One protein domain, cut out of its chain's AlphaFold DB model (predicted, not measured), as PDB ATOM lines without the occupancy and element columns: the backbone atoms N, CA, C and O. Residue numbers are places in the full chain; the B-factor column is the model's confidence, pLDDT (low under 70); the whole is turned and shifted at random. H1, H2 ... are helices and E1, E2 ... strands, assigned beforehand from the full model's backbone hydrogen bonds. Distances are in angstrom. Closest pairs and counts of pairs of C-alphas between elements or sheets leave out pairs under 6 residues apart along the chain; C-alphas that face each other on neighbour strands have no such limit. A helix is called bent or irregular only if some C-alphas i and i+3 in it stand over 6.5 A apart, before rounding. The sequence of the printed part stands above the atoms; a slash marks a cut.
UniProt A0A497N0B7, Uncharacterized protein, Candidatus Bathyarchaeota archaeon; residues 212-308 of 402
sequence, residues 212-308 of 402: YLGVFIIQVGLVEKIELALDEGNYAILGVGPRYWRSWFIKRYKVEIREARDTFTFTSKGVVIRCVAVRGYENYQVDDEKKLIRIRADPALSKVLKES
ATOM      1  N   TYR A 212     154.440 -17.650-171.979       77.44
ATOM      2  CA  TYR A 212     155.356 -17.526-170.849       77.44
ATOM      3  C   TYR A 212     154.670 -17.942-169.544       77.44
ATOM      4  O   TYR A 212     153.556 -17.503-169.245       77.44
ATOM      5  N   LEU A 213     155.353 -18.775-168.761       78.50
ATOM      6  CA  LEU A 213     155.016 -19.109-167.382       78.50
ATOM      7  C   LEU A 213     156.135 -18.596-166.476       78.50
ATOM      8  O   LEU A 213     157.285 -19.000-166.621       78.50
ATOM      9  N   GLY A 214     155.805 -17.720-165.533       76.00
ATOM     10  CA  GLY A 214     156.742 -17.305-164.493       76.00
ATOM     11  C   GLY A 214     156.715 -18.284-163.324       76.00
ATOM     12  O   GLY A 214     155.650 -18.642-162.831       76.00
ATOM     13  N   VAL A 215     157.876 -18.705-162.851       76.88
ATOM     14  CA  VAL A 215     158.024 -19.487-161.625       76.88
ATOM     15  C   VAL A 215     158.706 -18.589-160.606       76.88
ATOM     16  O   VAL A 215     159.836 -18.160-160.827       76.88
ATOM     17  N   PHE A 216     158.008 -18.275-159.517       75.62
ATOM     18  CA  PHE A 216     158.585 -17.542-158.395       75.62
ATOM     19  C   PHE A 216     159.073 -18.537-157.355       75.62
ATOM     20  O   PHE A 216     158.268 -19.238-156.746       75.62
ATOM     21  N   ILE A 217     160.384 -18.596-157.155       75.75
ATOM     22  CA  ILE A 217     161.006 -19.393-156.105       75.75
ATOM     23  C   ILE A 217     161.211 -18.469-154.910       75.75
ATOM     24  O   ILE A 217     161.988 -17.517-154.975       75.75
ATOM     25  N   ILE A 218     160.476 -18.731-153.832       71.31
ATOM     26  CA  ILE A 218     160.511 -17.922-152.612       71.31
ATOM     27  C   ILE A 218     161.199 -18.738-151.521       71.31
ATOM     28  O   ILE A 218     160.730 -19.808-151.121       71.31
ATOM     29  N   GLN A 219     162.336 -18.226-151.062       73.44
ATOM     30  CA  GLN A 219     163.131 -18.733-149.950       73.44
ATOM     31  C   GLN A 219     163.314 -17.620-148.915       73.44
ATOM     32  O   GLN A 219     163.086 -16.442-149.193       73.44
ATOM     33  N   VAL A 220     163.696 -17.979-147.690       64.94
ATOM     34  CA  VAL A 220     163.906 -16.990-146.624       64.94
ATOM     35  C   VAL A 220     165.006 -16.015-147.064       64.94
ATOM     36  O   VAL A 220     166.160 -16.408-147.198       64.94
ATOM     37  N   GLY A 221     164.631 -14.758-147.328       52.50
ATOM     38  CA  GLY A 221     165.540 -13.697-147.778       52.50
ATOM     39  C   GLY A 221     165.812 -13.623-149.289       52.50
ATOM     40  O   GLY A 221     166.538 -12.723-149.703       52.50
ATOM     41  N   LEU A 222     165.235 -14.504-150.120       62.72
ATOM     42  CA  LEU A 222     165.456 -14.507-151.572       62.72
ATOM     43  C   LEU A 222     164.163 -14.797-152.345       62.72
ATOM     44  O   LEU A 222     163.473 -15.783-152.084       62.72
ATOM     45  N   VAL A 223     163.870 -13.953-153.334       66.06
ATOM     46  CA  VAL A 223     162.804 -14.176-154.316       66.06
ATOM     47  C   VAL A 223     163.444 -14.193-155.695       66.06
ATOM     48  O   VAL A 223     163.889 -13.155-156.182       66.06
ATOM     49  N   GLU A 224     163.501 -15.365-156.321       70.69
ATOM     50  CA  GLU A 224     163.970 -15.510-157.699       70.69
ATOM     51  C   GLU A 224     162.782 -15.736-158.635       70.69
ATOM     52  O   GLU A 224     161.831 -16.453-158.316       70.69
ATOM     53  N   LYS A 225     162.843 -15.118-159.814       73.50
ATOM     54  CA  LYS A 225     161.859 -15.292-160.876       73.50
ATOM     55  C   LYS A 225     162.516 -15.989-162.063       73.50
ATOM     56  O   LYS A 225     163.434 -15.444-162.667       73.50
ATOM     57  N   ILE A 226     161.976 -17.141-162.447       76.69
ATOM     58  CA  ILE A 226     162.385 -17.888-163.639       76.69
ATOM     59  C   ILE A 226     161.256 -17.822-164.666       76.69
ATOM     60  O   ILE A 226     160.126 -18.214-164.383       76.69
ATOM     61  N   GLU A 227     161.539 -17.334-165.870       75.25
ATOM     62  CA  GLU A 227     160.576 -17.323-166.976       75.25
ATOM     63  C   GLU A 227     160.765 -18.570-167.845       75.25
ATOM     64  O   GLU A 227     161.835 -18.805-168.403       75.25
ATOM     65  N   LEU A 228     159.715 -19.380-167.972       78.88
ATOM     66  CA  LEU A 228     159.688 -20.565-168.819       78.88
ATOM     67  C   LEU A 228     158.804 -20.304-170.037       78.88
ATOM     68  O   LEU A 228     157.609 -20.047-169.908       78.88
ATOM     69  N   ALA A 229     159.380 -20.414-171.232       79.44
ATOM     70  CA  ALA A 229     158.626 -20.377-172.480       79.44
ATOM     71  C   ALA A 229     158.010 -21.758-172.756       79.44
ATOM     72  O   ALA A 229     158.732 -22.712-173.050       79.44
ATOM     73  N   LEU A 230     156.686 -21.871-172.656       78.50
ATOM     74  CA  LEU A 230     155.918 -23.094-172.887       78.50
ATOM     75  C   LEU A 230     155.381 -23.165-174.323       78.50
ATOM     76  O   LEU A 230     154.765 -22.221-174.820       78.50
ATOM     77  N   ASP A 231     155.567 -24.314-174.968       76.12
ATOM     78  CA  ASP A 231     154.886 -24.689-176.216       76.12
ATOM     79  C   ASP A 231     153.457 -25.206-175.924       76.12
ATOM     80  O   ASP A 231     153.139 -25.571-174.790       76.12
ATOM     81  N   GLU A 232     152.611 -25.315-176.955       67.56
ATOM     82  CA  GLU A 232     151.192 -25.737-176.896       67.56
ATOM     83  C   GLU A 232     150.959 -27.098-176.189       67.56
ATOM     84  O   GLU A 232     149.841 -27.402-175.786       67.56
ATOM     85  N   GLY A 233     152.009 -27.909-176.001       64.81
ATOM     86  CA  GLY A 233     151.979 -29.210-175.319       64.81
ATOM     87  C   GLY A 233     152.604 -29.253-173.915       64.81
ATOM     88  O   GLY A 233     153.025 -30.331-173.501       64.81
ATOM     89  N   ASN A 234     152.732 -28.123-173.207       71.62
ATOM     90  CA  ASN A 234     153.404 -28.011-171.895       71.62
ATOM     91  C   ASN A 234     154.891 -28.410-171.908       71.62
ATOM     92  O   ASN A 234     155.428 -28.919-170.923       71.62
ATOM     93  N   TYR A 235     155.585 -28.167-173.019       80.38
ATOM     94  CA  TYR A 235     157.037 -28.320-173.084       80.38
ATOM     95  C   TYR A 235     157.714 -26.966-172.888       80.38
ATOM     96  O   TYR A 235     157.447 -26.041-173.648       80.38
ATOM     97  N   ALA A 236     158.614 -26.861-171.915       79.62
ATOM     98  CA  ALA A 236     159.485 -25.710-171.746       79.62
ATOM     99  C   ALA A 236     160.621 -25.741-172.771       79.62
ATOM    100  O   ALA A 236     161.299 -26.761-172.950       79.62
ATOM    101  N   ILE A 237     160.843 -24.603-173.421       78.44
ATOM    102  CA  ILE A 237     161.972 -24.364-174.314       78.44
ATOM    103  C   ILE A 237     163.101 -23.757-173.481       78.44
ATOM    104  O   ILE A 237     163.034 -22.595-173.095       78.44
ATOM    105  N   LEU A 238     164.138 -24.549-173.204       73.75
ATOM    106  CA  LEU A 238     165.292 -24.112-172.403       73.75
ATOM    107  C   LEU A 238     166.400 -23.483-173.256       73.75
ATOM    108  O   LEU A 238     167.259 -22.774-172.745       73.75
ATOM    109  N   GLY A 239     166.419 -23.771-174.558       73.75
ATOM    110  CA  GLY A 239     167.434 -23.235-175.455       73.75
ATOM    111  C   GLY A 239     167.175 -23.571-176.915       73.75
ATOM    112  O   GLY A 239     166.632 -24.631-177.244       73.75
ATOM    113  N   VAL A 240     167.595 -22.660-177.790       74.69
ATOM    114  CA  VAL A 240     167.513 -22.793-179.247       74.69
ATOM    115  C   VAL A 240     168.907 -22.593-179.825       74.69
ATOM    116  O   VAL A 240     169.563 -21.596-179.529       74.69
ATOM    117  N   GLY A 241     169.378 -23.545-180.631       74.69
ATOM    118  CA  GLY A 241     170.695 -23.442-181.250       74.69
ATOM    119  C   GLY A 241     171.167 -24.693-182.004       74.69
ATOM    120  O   GLY A 241     170.571 -25.769-181.888       74.69
ATOM    121  N   PRO A 242     172.282 -24.573-182.751       71.94
ATOM    122  CA  PRO A 242     172.835 -25.636-183.601       71.94
ATOM    123  C   PRO A 242     173.292 -26.876-182.828       71.94
ATOM    124  O   PRO A 242     173.241 -27.987-183.353       71.94
ATOM    125  N   ARG A 243     173.648 -26.728-181.545       78.31
ATOM    126  CA  ARG A 243     173.978 -27.860-180.657       78.31
ATOM    127  C   ARG A 243     172.837 -28.881-180.551       78.31
ATOM    128  O   ARG A 243     173.089 -30.056-180.308       78.31
ATOM    129  N   TYR A 244     171.598 -28.448-180.784       78.31
ATOM    130  CA  TYR A 244     170.390 -29.266-180.693       78.31
ATOM    131  C   TYR A 244     169.846 -29.691-182.064       78.31
ATOM    132  O   TYR A 244     168.663 -30.003-182.177       78.31
ATOM    133  N   TRP A 245     170.665 -29.712-183.122       74.06
ATOM    134  CA  TRP A 245     170.211 -30.034-184.486       74.06
ATOM    135  C   TRP A 245     169.431 -31.361-184.576       74.06
ATOM    136  O   TRP A 245     168.416 -31.424-185.266       74.06
ATOM    137  N   ARG A 246     169.826 -32.386-183.799       76.62
ATOM    138  CA  ARG A 246     169.126 -33.686-183.723       76.62
ATOM    139  C   ARG A 246     167.704 -33.586-183.160       76.62
ATOM    140  O   ARG A 246     166.853 -34.387-183.523       76.62
ATOM    141  N   SER A 247     167.436 -32.613-182.291       72.88
ATOM    142  CA  SER A 247     166.101 -32.317-181.758       72.88
ATOM    143  C   SER A 247     165.473 -31.102-182.442       72.88
ATOM    144  O   SER A 247     164.735 -30.343-181.814       72.88
ATOM    145  N   TRP A 248     165.773 -30.907-183.734       68.06
ATOM    146  CA  TRP A 248     165.261 -29.796-184.541       68.06
ATOM    147  C   TRP A 248     165.640 -28.410-184.001       68.06
ATOM    148  O   TRP A 248     164.843 -27.479-184.053       68.06
ATOM    149  N   PHE A 249     166.874 -28.264-183.509       75.62
ATOM    150  CA  PHE A 249     167.463 -27.013-183.007       75.62
ATOM    151  C   PHE A 249     166.866 -26.485-181.697       75.62
ATOM    152  O   PHE A 249     167.210 -25.380-181.281       75.62
ATOM    153  N   ILE A 250     166.018 -27.263-181.014       79.62
ATOM    154  CA  ILE A 250     165.330 -26.839-179.786       79.62
ATOM    155  C   ILE A 250     165.535 -27.877-178.684       79.62
ATOM    156  O   ILE A 250     165.307 -29.072-178.888       79.62
ATOM    157  N   LYS A 251     165.926 -27.420-177.490       81.38
ATOM    158  CA  LYS A 251     165.940 -28.227-176.263       81.38
ATOM    159  C   LYS A 251     164.586 -28.079-175.563       81.38
ATOM    160  O   LYS A 251     164.275 -27.011-175.039       81.38
ATOM    161  N   ARG A 252     163.778 -29.146-175.590       81.88
ATOM    162  CA  ARG A 252     162.412 -29.192-175.037       81.88
ATOM    163  C   ARG A 252     162.338 -30.128-173.842       81.88
ATOM    164  O   ARG A 252     162.783 -31.269-173.956       81.88
ATOM    165  N   TYR A 253     161.797 -29.645-172.728       81.25
ATOM    166  CA  TYR A 253     161.583 -30.429-171.508       81.25
ATOM    167  C   TYR A 253     160.100 -30.423-171.169       81.25
ATOM    168  O   TYR A 253     159.465 -29.377-171.242       81.25
ATOM    169  N   LYS A 254     159.528 -31.569-170.813       79.81
ATOM    170  CA  LYS A 254     158.119 -31.638-170.417       79.81
ATOM    171  C   LYS A 254     157.960 -31.010-169.034       79.81
ATOM    172  O   LYS A 254     158.690 -31.378-168.119       79.81
ATOM    173  N   VAL A 255     157.021 -30.084-168.878       79.25
ATOM    174  CA  VAL A 255     156.723 -29.463-167.584       79.25
ATOM    175  C   VAL A 255     155.537 -30.176-166.958       79.25
ATOM    176  O   VAL A 255     154.445 -30.212-167.523       79.25
ATOM    177  N   GLU A 256     155.753 -30.748-165.779       79.19
ATOM    178  CA  GLU A 256     154.697 -31.324-164.954       79.19
ATOM    179  C   GLU A 256     154.528 -30.459-163.712       79.19
ATOM    180  O   GLU A 256     155.377 -30.445-162.817       79.19
ATOM    181  N   ILE A 257     153.421 -29.720-163.678       73.25
ATOM    182  CA  ILE A 257     153.059 -28.880-162.544       73.25
ATOM    183  C   ILE A 257     152.165 -29.712-161.626       73.25
ATOM    184  O   ILE A 257     151.056 -30.091-162.002       73.25
ATOM    185  N   ARG A 258     152.660 -30.031-160.432       68.88
ATOM    186  CA  ARG A 258     151.877 -30.683-159.378       68.88
ATOM    187  C   ARG A 258     151.280 -29.606-158.475       68.88
ATOM    188  O   ARG A 258     151.967 -28.649-158.134       68.88
ATOM    189  N   GLU A 259     150.009 -29.783-158.110       59.53
ATOM    190  CA  GLU A 259     149.287 -28.965-157.115       59.53
ATOM    191  C   GLU A 259     149.027 -27.490-157.490       59.53
ATOM    192  O   GLU A 259     148.693 -26.673-156.634       59.53
ATOM    193  N   ALA A 260     149.064 -27.134-158.779       59.97
ATOM    194  CA  ALA A 260     148.676 -25.794-159.230       59.97
ATOM    195  C   ALA A 260     147.150 -25.618-159.261       59.97
ATOM    196  O   ALA A 260     146.512 -25.792-160.299       59.97
ATOM    197  N   ARG A 261     146.558 -25.285-158.109       52.62
ATOM    198  CA  ARG A 261     145.154 -24.845-158.026       52.62
ATOM    199  C   ARG A 261     145.000 -23.344-158.264       52.62
ATOM    200  O   ARG A 261     144.049 -22.944-158.922       52.62
ATOM    201  N   ASP A 262     145.974 -22.551-157.820       56.25
ATOM    202  CA  ASP A 262     145.955 -21.095-157.936       56.25
ATOM    203  C   ASP A 262     147.190 -20.586-158.685       56.25
ATOM    204  O   ASP A 262     148.327 -20.911-158.347       56.25
ATOM    205  N   THR A 263     146.955 -19.777-159.719       65.00
ATOM    206  CA  THR A 263     147.991 -18.994-160.412       65.00
ATOM    207  C   THR A 263     147.672 -17.513-160.258       65.00
ATOM    208  O   THR A 263     146.499 -17.132-160.190       65.00
ATOM    209  N   PHE A 264     148.704 -16.675-160.197       65.56
ATOM    210  CA  PHE A 264     148.558 -15.218-160.180       65.56
ATOM    211  C   PHE A 264     149.189 -14.615-161.432       65.56
ATOM    212  O   PHE A 264     150.062 -15.213-162.057       65.56
ATOM    213  N   THR A 265     148.717 -13.446-161.841       66.25
ATOM    214  CA  THR A 265     149.246 -12.732-163.004       66.25
ATOM    215  C   THR A 265     150.267 -11.702-162.552       66.25
ATOM    216  O   THR A 265     149.980 -10.896-161.671       66.25
ATOM    217  N   PHE A 266     151.449 -11.714-163.162       67.38
ATOM    218  CA  PHE A 266     152.494 -10.727-162.919       67.38
ATOM    219  C   PHE A 266     152.844 -10.019-164.225       67.38
ATOM    220  O   PHE A 266     153.153 -10.672-165.225       67.38
ATOM    221  N   THR A 267     152.818  -8.690-164.221       63.72
ATOM    222  CA  THR A 267     153.198  -7.895-165.388       63.72
ATOM    223  C   THR A 267     154.696  -7.634-165.346       63.72
ATOM    224  O   THR A 267     155.209  -7.042-164.403       63.72
ATOM    225  N   SER A 268     155.412  -8.085-166.371       57.34
ATOM    226  CA  SER A 268     156.852  -7.875-166.512       57.34
ATOM    227  C   SER A 268     157.140  -7.335-167.900       57.34
ATOM    228  O   SER A 268     156.711  -7.933-168.885       57.34
ATOM    229  N   LYS A 269     157.855  -6.205-167.991       58.88
ATOM    230  CA  LYS A 269     158.193  -5.544-169.268       58.88
ATOM    231  C   LYS A 269     156.968  -5.288-170.168       58.88
ATOM    232  O   LYS A 269     157.037  -5.450-171.382       58.88
ATOM    233  N   GLY A 270     155.827  -4.937-169.566       57.50
ATOM    234  CA  GLY A 270     154.574  -4.667-170.283       57.50
ATOM    235  C   GLY A 270     153.791  -5.904-170.750       57.50
ATOM    236  O   GLY A 270     152.766  -5.747-171.405       57.50
ATOM    237  N   VAL A 271     154.228  -7.126-170.411       62.22
ATOM    238  CA  VAL A 271     153.517  -8.375-170.737       62.22
ATOM    239  C   VAL A 271     152.980  -9.019-169.461       62.22
ATOM    240  O   VAL A 271     153.718  -9.201-168.492       62.22
ATOM    241  N   VAL A 272     151.694  -9.379-169.460       68.06
ATOM    242  CA  VAL A 272     151.048 -10.104-168.355       68.06
ATOM    243  C   VAL A 272     151.399 -11.586-168.462       68.06
ATOM    244  O   VAL A 272     150.985 -12.269-169.399       68.06
ATOM    245  N   ILE A 273     152.168 -12.086-167.501       73.25
ATOM    246  CA  ILE A 273     152.646 -13.469-167.450       73.25
ATOM    247  C   ILE A 273     151.874 -14.208-166.353       73.25
ATOM    248  O   ILE A 273     151.655 -13.671-165.266       73.25
ATOM    249  N   ARG A 274     151.449 -15.450-166.619       69.19
ATOM    250  CA  ARG A 274     150.876 -16.315-165.576       69.19
ATOM    251  C   ARG A 274     151.996 -16.887-164.726       69.19
ATOM    252  O   ARG A 274     152.975 -17.400-165.266       69.19
ATOM    253  N   CYS A 275     151.842 -16.818-163.415       72.06
ATOM    254  CA  CYS A 275     152.881 -17.175-162.472       72.06
ATOM    255  C   CYS A 275     152.424 -18.224-161.461       72.06
ATOM    256  O   CYS A 275     151.274 -18.235-161.016       72.06
ATOM    257  N   VAL A 276     153.358 -19.107-161.116       75.88
ATOM    258  CA  VAL A 276     153.219 -20.146-160.093       75.88
ATOM    259  C   VAL A 276     154.264 -19.873-159.018       75.88
ATOM    260  O   VAL A 276     155.440 -19.693-159.346       75.88
ATOM    261  N   ALA A 277     153.853 -19.841-157.750       70.06
ATOM    262  CA  ALA A 277     154.795 -19.728-156.644       70.06
ATOM    263  C   ALA A 277     155.229 -21.105-156.132       70.06
ATOM    264  O   ALA A 277     154.431 -22.039-156.015       70.06
ATOM    265  N   VAL A 278     156.513 -21.206-155.816       76.12
ATOM    266  CA  VAL A 278     157.189 -22.415-155.358       76.12
ATOM    267  C   VAL A 278     157.978 -22.076-154.101       76.12
ATOM    268  O   VAL A 278     158.700 -21.077-154.047       76.12
ATOM    269  N   ARG A 279     157.851 -22.916-153.075       68.31
ATOM    270  CA  ARG A 279     158.575 -22.758-151.813       68.31
ATOM    271  C   ARG A 279     159.963 -23.392-151.926       68.31
ATOM    272  O   ARG A 279     160.091 -24.605-151.795       68.31
ATOM    273  N   GLY A 280     160.987 -22.573-152.158       64.12
ATOM    274  CA  GLY A 280     162.393 -22.983-152.264       64.12
ATOM    275  C   GLY A 280     162.764 -23.884-153.451       64.12
ATOM    276  O   GLY A 280     161.910 -24.452-154.130       64.12
ATOM    277  N   TYR A 281     164.072 -24.006-153.705       67.69
ATOM    278  CA  TYR A 281     164.610 -24.720-154.875       67.69
ATOM    279  C   TYR A 281     164.328 -26.225-154.885       67.69
ATOM    280  O   TYR A 281     164.244 -26.820-155.951       67.69
ATOM    281  N   GLU A 282     164.129 -26.851-153.725       64.88
ATOM    282  CA  GLU A 282     163.876 -28.298-153.624       64.88
ATOM    283  C   GLU A 282     162.601 -28.739-154.366       64.88
ATOM    284  O   GLU A 282     162.487 -29.886-154.810       64.88
ATOM    285  N   ASN A 283     161.661 -27.805-154.539       68.62
ATOM    286  CA  ASN A 283     160.383 -28.004-155.217       68.62
ATOM    287  C   ASN A 283     160.421 -27.671-156.722       68.62
ATOM    288  O   ASN A 283     159.414 -27.850-157.417       68.62
ATOM    289  N   TYR A 284     161.582 -27.245-157.230       71.94
ATOM    290  CA  TYR A 284     161.886 -27.073-158.646       71.94
ATOM    291  C   TYR A 284     162.974 -28.075-159.054       71.94
ATOM    292  O   TYR A 284     164.163 -27.856-158.839       71.94
ATOM    293  N   GLN A 285     162.568 -29.205-159.637       74.38
ATOM    294  CA  GLN A 285     163.498 -30.263-160.045       74.38
ATOM    295  C   GLN A 285     163.585 -30.341-161.566       74.38
ATOM    296  O   GLN A 285     162.582 -30.578-162.244       74.38
ATOM    297  N   VAL A 286     164.798 -30.172-162.094       73.38
ATOM    298  CA  VAL A 286     165.117 -30.372-163.511       73.38
ATOM    299  C   VAL A 286     165.784 -31.733-163.654       73.38
ATOM    300  O   VAL A 286     166.919 -31.928-163.234       73.38
ATOM    301  N   ASP A 287     165.053 -32.685-164.223       76.81
ATOM    302  CA  ASP A 287     165.512 -34.053-164.444       76.81
ATOM    303  C   ASP A 287     166.061 -34.142-165.882       76.81
ATOM    304  O   ASP A 287     165.305 -34.296-166.851       76.81
ATOM    305  N   ASP A 288     167.375 -33.949-166.043       71.56
ATOM    306  CA  ASP A 288     168.035 -33.841-167.354       71.56
ATOM    307  C   ASP A 288     167.980 -35.143-168.169       71.56
ATOM    308  O   ASP A 288     167.822 -35.101-169.392       71.56
ATOM    309  N   GLU A 289     168.029 -36.300-167.505       70.50
ATOM    310  CA  GLU A 289     167.960 -37.615-168.156       70.50
ATOM    311  C   GLU A 289     166.572 -37.890-168.746       70.50
ATOM    312  O   GLU A 289     166.437 -38.399-169.861       70.50
ATOM    313  N   LYS A 290     165.521 -37.499-168.017       72.06
ATOM    314  CA  LYS A 290     164.117 -37.695-168.418       72.06
ATOM    315  C   LYS A 290     163.547 -36.512-169.197       72.06
ATOM    316  O   LYS A 290     162.404 -36.587-169.647       72.06
ATOM    317  N   LYS A 291     164.330 -35.438-169.369       76.38
ATOM    318  CA  LYS A 291     163.917 -34.167-169.986       76.38
ATOM    319  C   LYS A 291     162.617 -33.643-169.381       76.38
ATOM    320  O   LYS A 291     161.675 -33.302-170.104       76.38
ATOM    321  N   LEU A 292     162.540 -33.631-168.054       78.94
ATOM    322  CA  LEU A 292     161.304 -33.355-167.333       78.94
ATOM    323  C   LEU A 292     161.563 -32.328-166.232       78.94
ATOM    324  O   LEU A 292     162.471 -32.490-165.426       78.94
ATOM    325  N   ILE A 293     160.773 -31.258-166.217       76.75
ATOM    326  CA  ILE A 293     160.805 -30.238-165.168       76.75
ATOM    327  C   ILE A 293     159.593 -30.485-164.280       76.75
ATOM    328  O   ILE A 293     158.451 -30.376-164.732       76.75
ATOM    329  N   ARG A 294     159.841 -30.842-163.022       77.94
ATOM    330  CA  ARG A 294     158.796 -31.013-162.013       77.94
ATOM    331  C   ARG A 294     158.727 -29.759-161.169       77.94
ATOM    332  O   ARG A 294     159.699 -29.398-160.511       77.94
ATOM    333  N   ILE A 295     157.560 -29.135-161.182       77.50
ATOM    334  CA  ILE A 295     157.270 -27.949-160.384       77.50
ATOM    335  C   ILE A 295     156.200 -28.355-159.378       77.50
ATOM    336  O   ILE A 295     155.089 -28.707-159.778       77.50
ATOM    337  N   ARG A 296     156.524 -28.349-158.083       73.31
ATOM    338  CA  ARG A 296     155.515 -28.470-157.019       73.31
ATOM    339  C   ARG A 296     155.094 -27.069-156.601       73.31
ATOM    340  O   ARG A 296     155.877 -26.349-155.987       73.31
ATOM    341  N   ALA A 297     153.892 -26.675-157.001       68.56
ATOM    342  CA  ALA A 297     153.329 -25.385-156.633       68.56
ATOM    343  C   ALA A 297     152.886 -25.405-155.166       68.56
ATOM    344  O   ALA A 297     152.317 -26.397-154.722       68.56
ATOM    345  N   ASP A 298     153.102 -24.305-154.441       71.12
ATOM    346  CA  ASP A 298     152.491 -24.112-153.123       71.12
ATOM    347  C   ASP A 298     151.218 -23.253-153.290       71.12
ATOM    348  O   ASP A 298     151.311 -22.045-153.572       71.12
ATOM    349  N   PRO A 299     150.012 -23.849-153.181       67.56
ATOM    350  CA  PRO A 299     148.760 -23.126-153.385       67.56
ATOM    351  C   PRO A 299     148.500 -22.090-152.285       67.56
ATOM    352  O   PRO A 299     147.930 -21.039-152.573       67.56
ATOM    353  N   ALA A 300     148.962 -22.322-151.050       65.75
ATOM    354  CA  ALA A 300     148.789 -21.361-149.962       65.75
ATOM    355  C   ALA A 300     149.608 -20.091-150.221       65.75
ATOM    356  O   ALA A 300     149.105 -18.979-150.073       65.75
ATOM    357  N   LEU A 301     150.845 -20.253-150.696       67.75
ATOM    358  CA  LEU A 301     151.723 -19.131-151.026       67.75
ATOM    359  C   LEU A 301     151.216 -18.337-152.240       67.75
ATOM    360  O   LEU A 301     151.244 -17.108-152.248       67.75
ATOM    361  N   SER A 302     150.703 -19.044-153.250       65.00
ATOM    362  CA  SER A 302     150.118 -18.432-154.451       65.00
ATOM    363  C   SER A 302     148.849 -17.637-154.123       65.00
ATOM    364  O   SER A 302     148.646 -16.553-154.671       65.00
ATOM    365  N   LYS A 303     148.026 -18.135-153.193       66.38
ATOM    366  CA  LYS A 303     146.836 -17.438-152.692       66.38
ATOM    367  C   LYS A 303     147.201 -16.183-151.898       66.38
ATOM    368  O   LYS A 303     146.662 -15.122-152.185       66.38
ATOM    369  N   VAL A 304     148.179 -16.272-150.992       65.50
ATOM    370  CA  VAL A 304     148.670 -15.109-150.233       65.50
ATOM    371  C   VAL A 304     149.208 -14.030-151.171       65.50
ATOM    372  O   VAL A 304     148.842 -12.871-151.024       65.50
ATOM    373  N   LEU A 305     150.017 -14.375-152.174       67.62
ATOM    374  CA  LEU A 305     150.530 -13.391-153.139       67.62
ATOM    375  C   LEU A 305     149.425 -12.735-153.972       67.62
ATOM    376  O   LEU A 305     149.538 -11.565-154.325       67.62
ATOM    377  N   LYS A 306     148.355 -13.475-154.271       66.25
ATOM    378  CA  LYS A 306     147.194 -12.960-155.000       66.25
ATOM    379  C   LYS A 306     146.315 -12.044-154.140       66.25
ATOM    380  O   LYS A 306     145.781 -11.078-154.662       66.25
ATOM    381  N   GLU A 307     146.156 -12.357-152.855       59.59
ATOM    382  CA  GLU A 307     145.287 -11.618-151.924       59.59
ATOM    383  C   GLU A 307     145.975 -10.410-151.270       59.59
ATOM    384  O   GLU A 307     145.301  -9.473-150.866       59.59
ATOM    385  N   SER A 308     147.303 -10.411-151.147       53.91
ATOM    386  CA  SER A 308     148.016  -9.478-150.259       53.91
ATOM    387  C   SER A 308     148.360  -8.096-150.831       53.91
ATOM    388  O   SER A 308     149.145  -7.403-150.196       53.91
TER     389      SER A 308
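This is residues 212 to 308 of the 402 residues of an uncharacterized protein of Candidatus Bathyarchaeota archaeon (UniProt A0A497N0B7). One strongly twisted eight-stranded sheet is folded back on itself into two leaves, E5 E6 E1 E2 facing E4 E8 E7, with E3 as the hinge. The two helices lie at opposite ends of the long axis: H2 packs on the E5-E6 side of the first leaf, and short H1 only grazes the sheet where E3 gives way to E4. The printed part has 97 residues, with two named helices and eight named strands that follow each other along the chain as E1 E2 E3 H1 E4 E5 E6 E7 E8 H2; the sheet runs E5 E6 E1 E2 E3 E4 E8 E7, mixed, and the class is mixed, helices and strands. It is compact, with a radius of gyration of the C-alphas of 14.2 A, and only just elongated, spanning 46 by 30 by 25 A.

The folded sheet, one sheet bent into two facing leaves, has 27 pairs of C-alphas within 11 A between its leaves. E1, residues 212 to 219, and E2, residues 222 to 230, form an antiparallel hairpin, with N 215 and O 226 2.8 A apart, within hydrogen-bond range. E3, residues 235 to 240, meets E2 only at a point, where the C-alphas of Leu 230 and Ala 236 face each other at 4.6 A. H1, residues 242 to 247, only grazes the sheet; the closest C-alphas of H1 and E4, residues 250 to 258, are those of Tyr 244 and Ile 250, 5.7 A apart. E4 has staggered pairing: residues 250 to 254 pair with antiparallel E3, with N 236 and O 253 at 2.7 A, and residues 254 to 258 with E8, residues 292 to 296, which is parallel to it, with N 258 and O 295 at 2.8 A. E5, residues 264 to 268, and E6, residues 271 to 279, form a hairpin, with N 266 and O 273 at 2.9 A. E6 is parallel to E1, with N 278 and O 216 at 2.8 A. E7, residues 284 to 287, forms a hairpin with E8, with N 287 and O 292 at 2.9 A. H2, residues 299 to 307, is over E6 at a height of 8.0 A over the sheet and runs along the strands, at 24 degrees to E6 on the local plane; their closest C-alphas are those of Ala 277 and Ser 302, 5.3 A apart. Every O i to N i+4 pair of H2 is within hydrogen-bond range, but 0 of 2 in H1, where 2 of 3 O i to N i+3 pairs are.

E1 begins at C-alpha 212, (155.356, -17.526, -170.849), and is 22.3 A long. E2, E4 and E6 measure 24.9 A, 24.7 A and 24.3 A. H1 is irregular, with C-alphas 243 and 246 8.2 A apart. H2 ends at C-alpha 307, (145.287, -11.618, -151.924).

The C-alphas farthest apart are those of Arg 246 and Ser 308, 46.4 A. The printed part has no cut, and the nine links between its elements are tight. The mean pLDDT of the printed part is 71.0, with 39 residues under 70, among them 258 to 272 and 299 to 308.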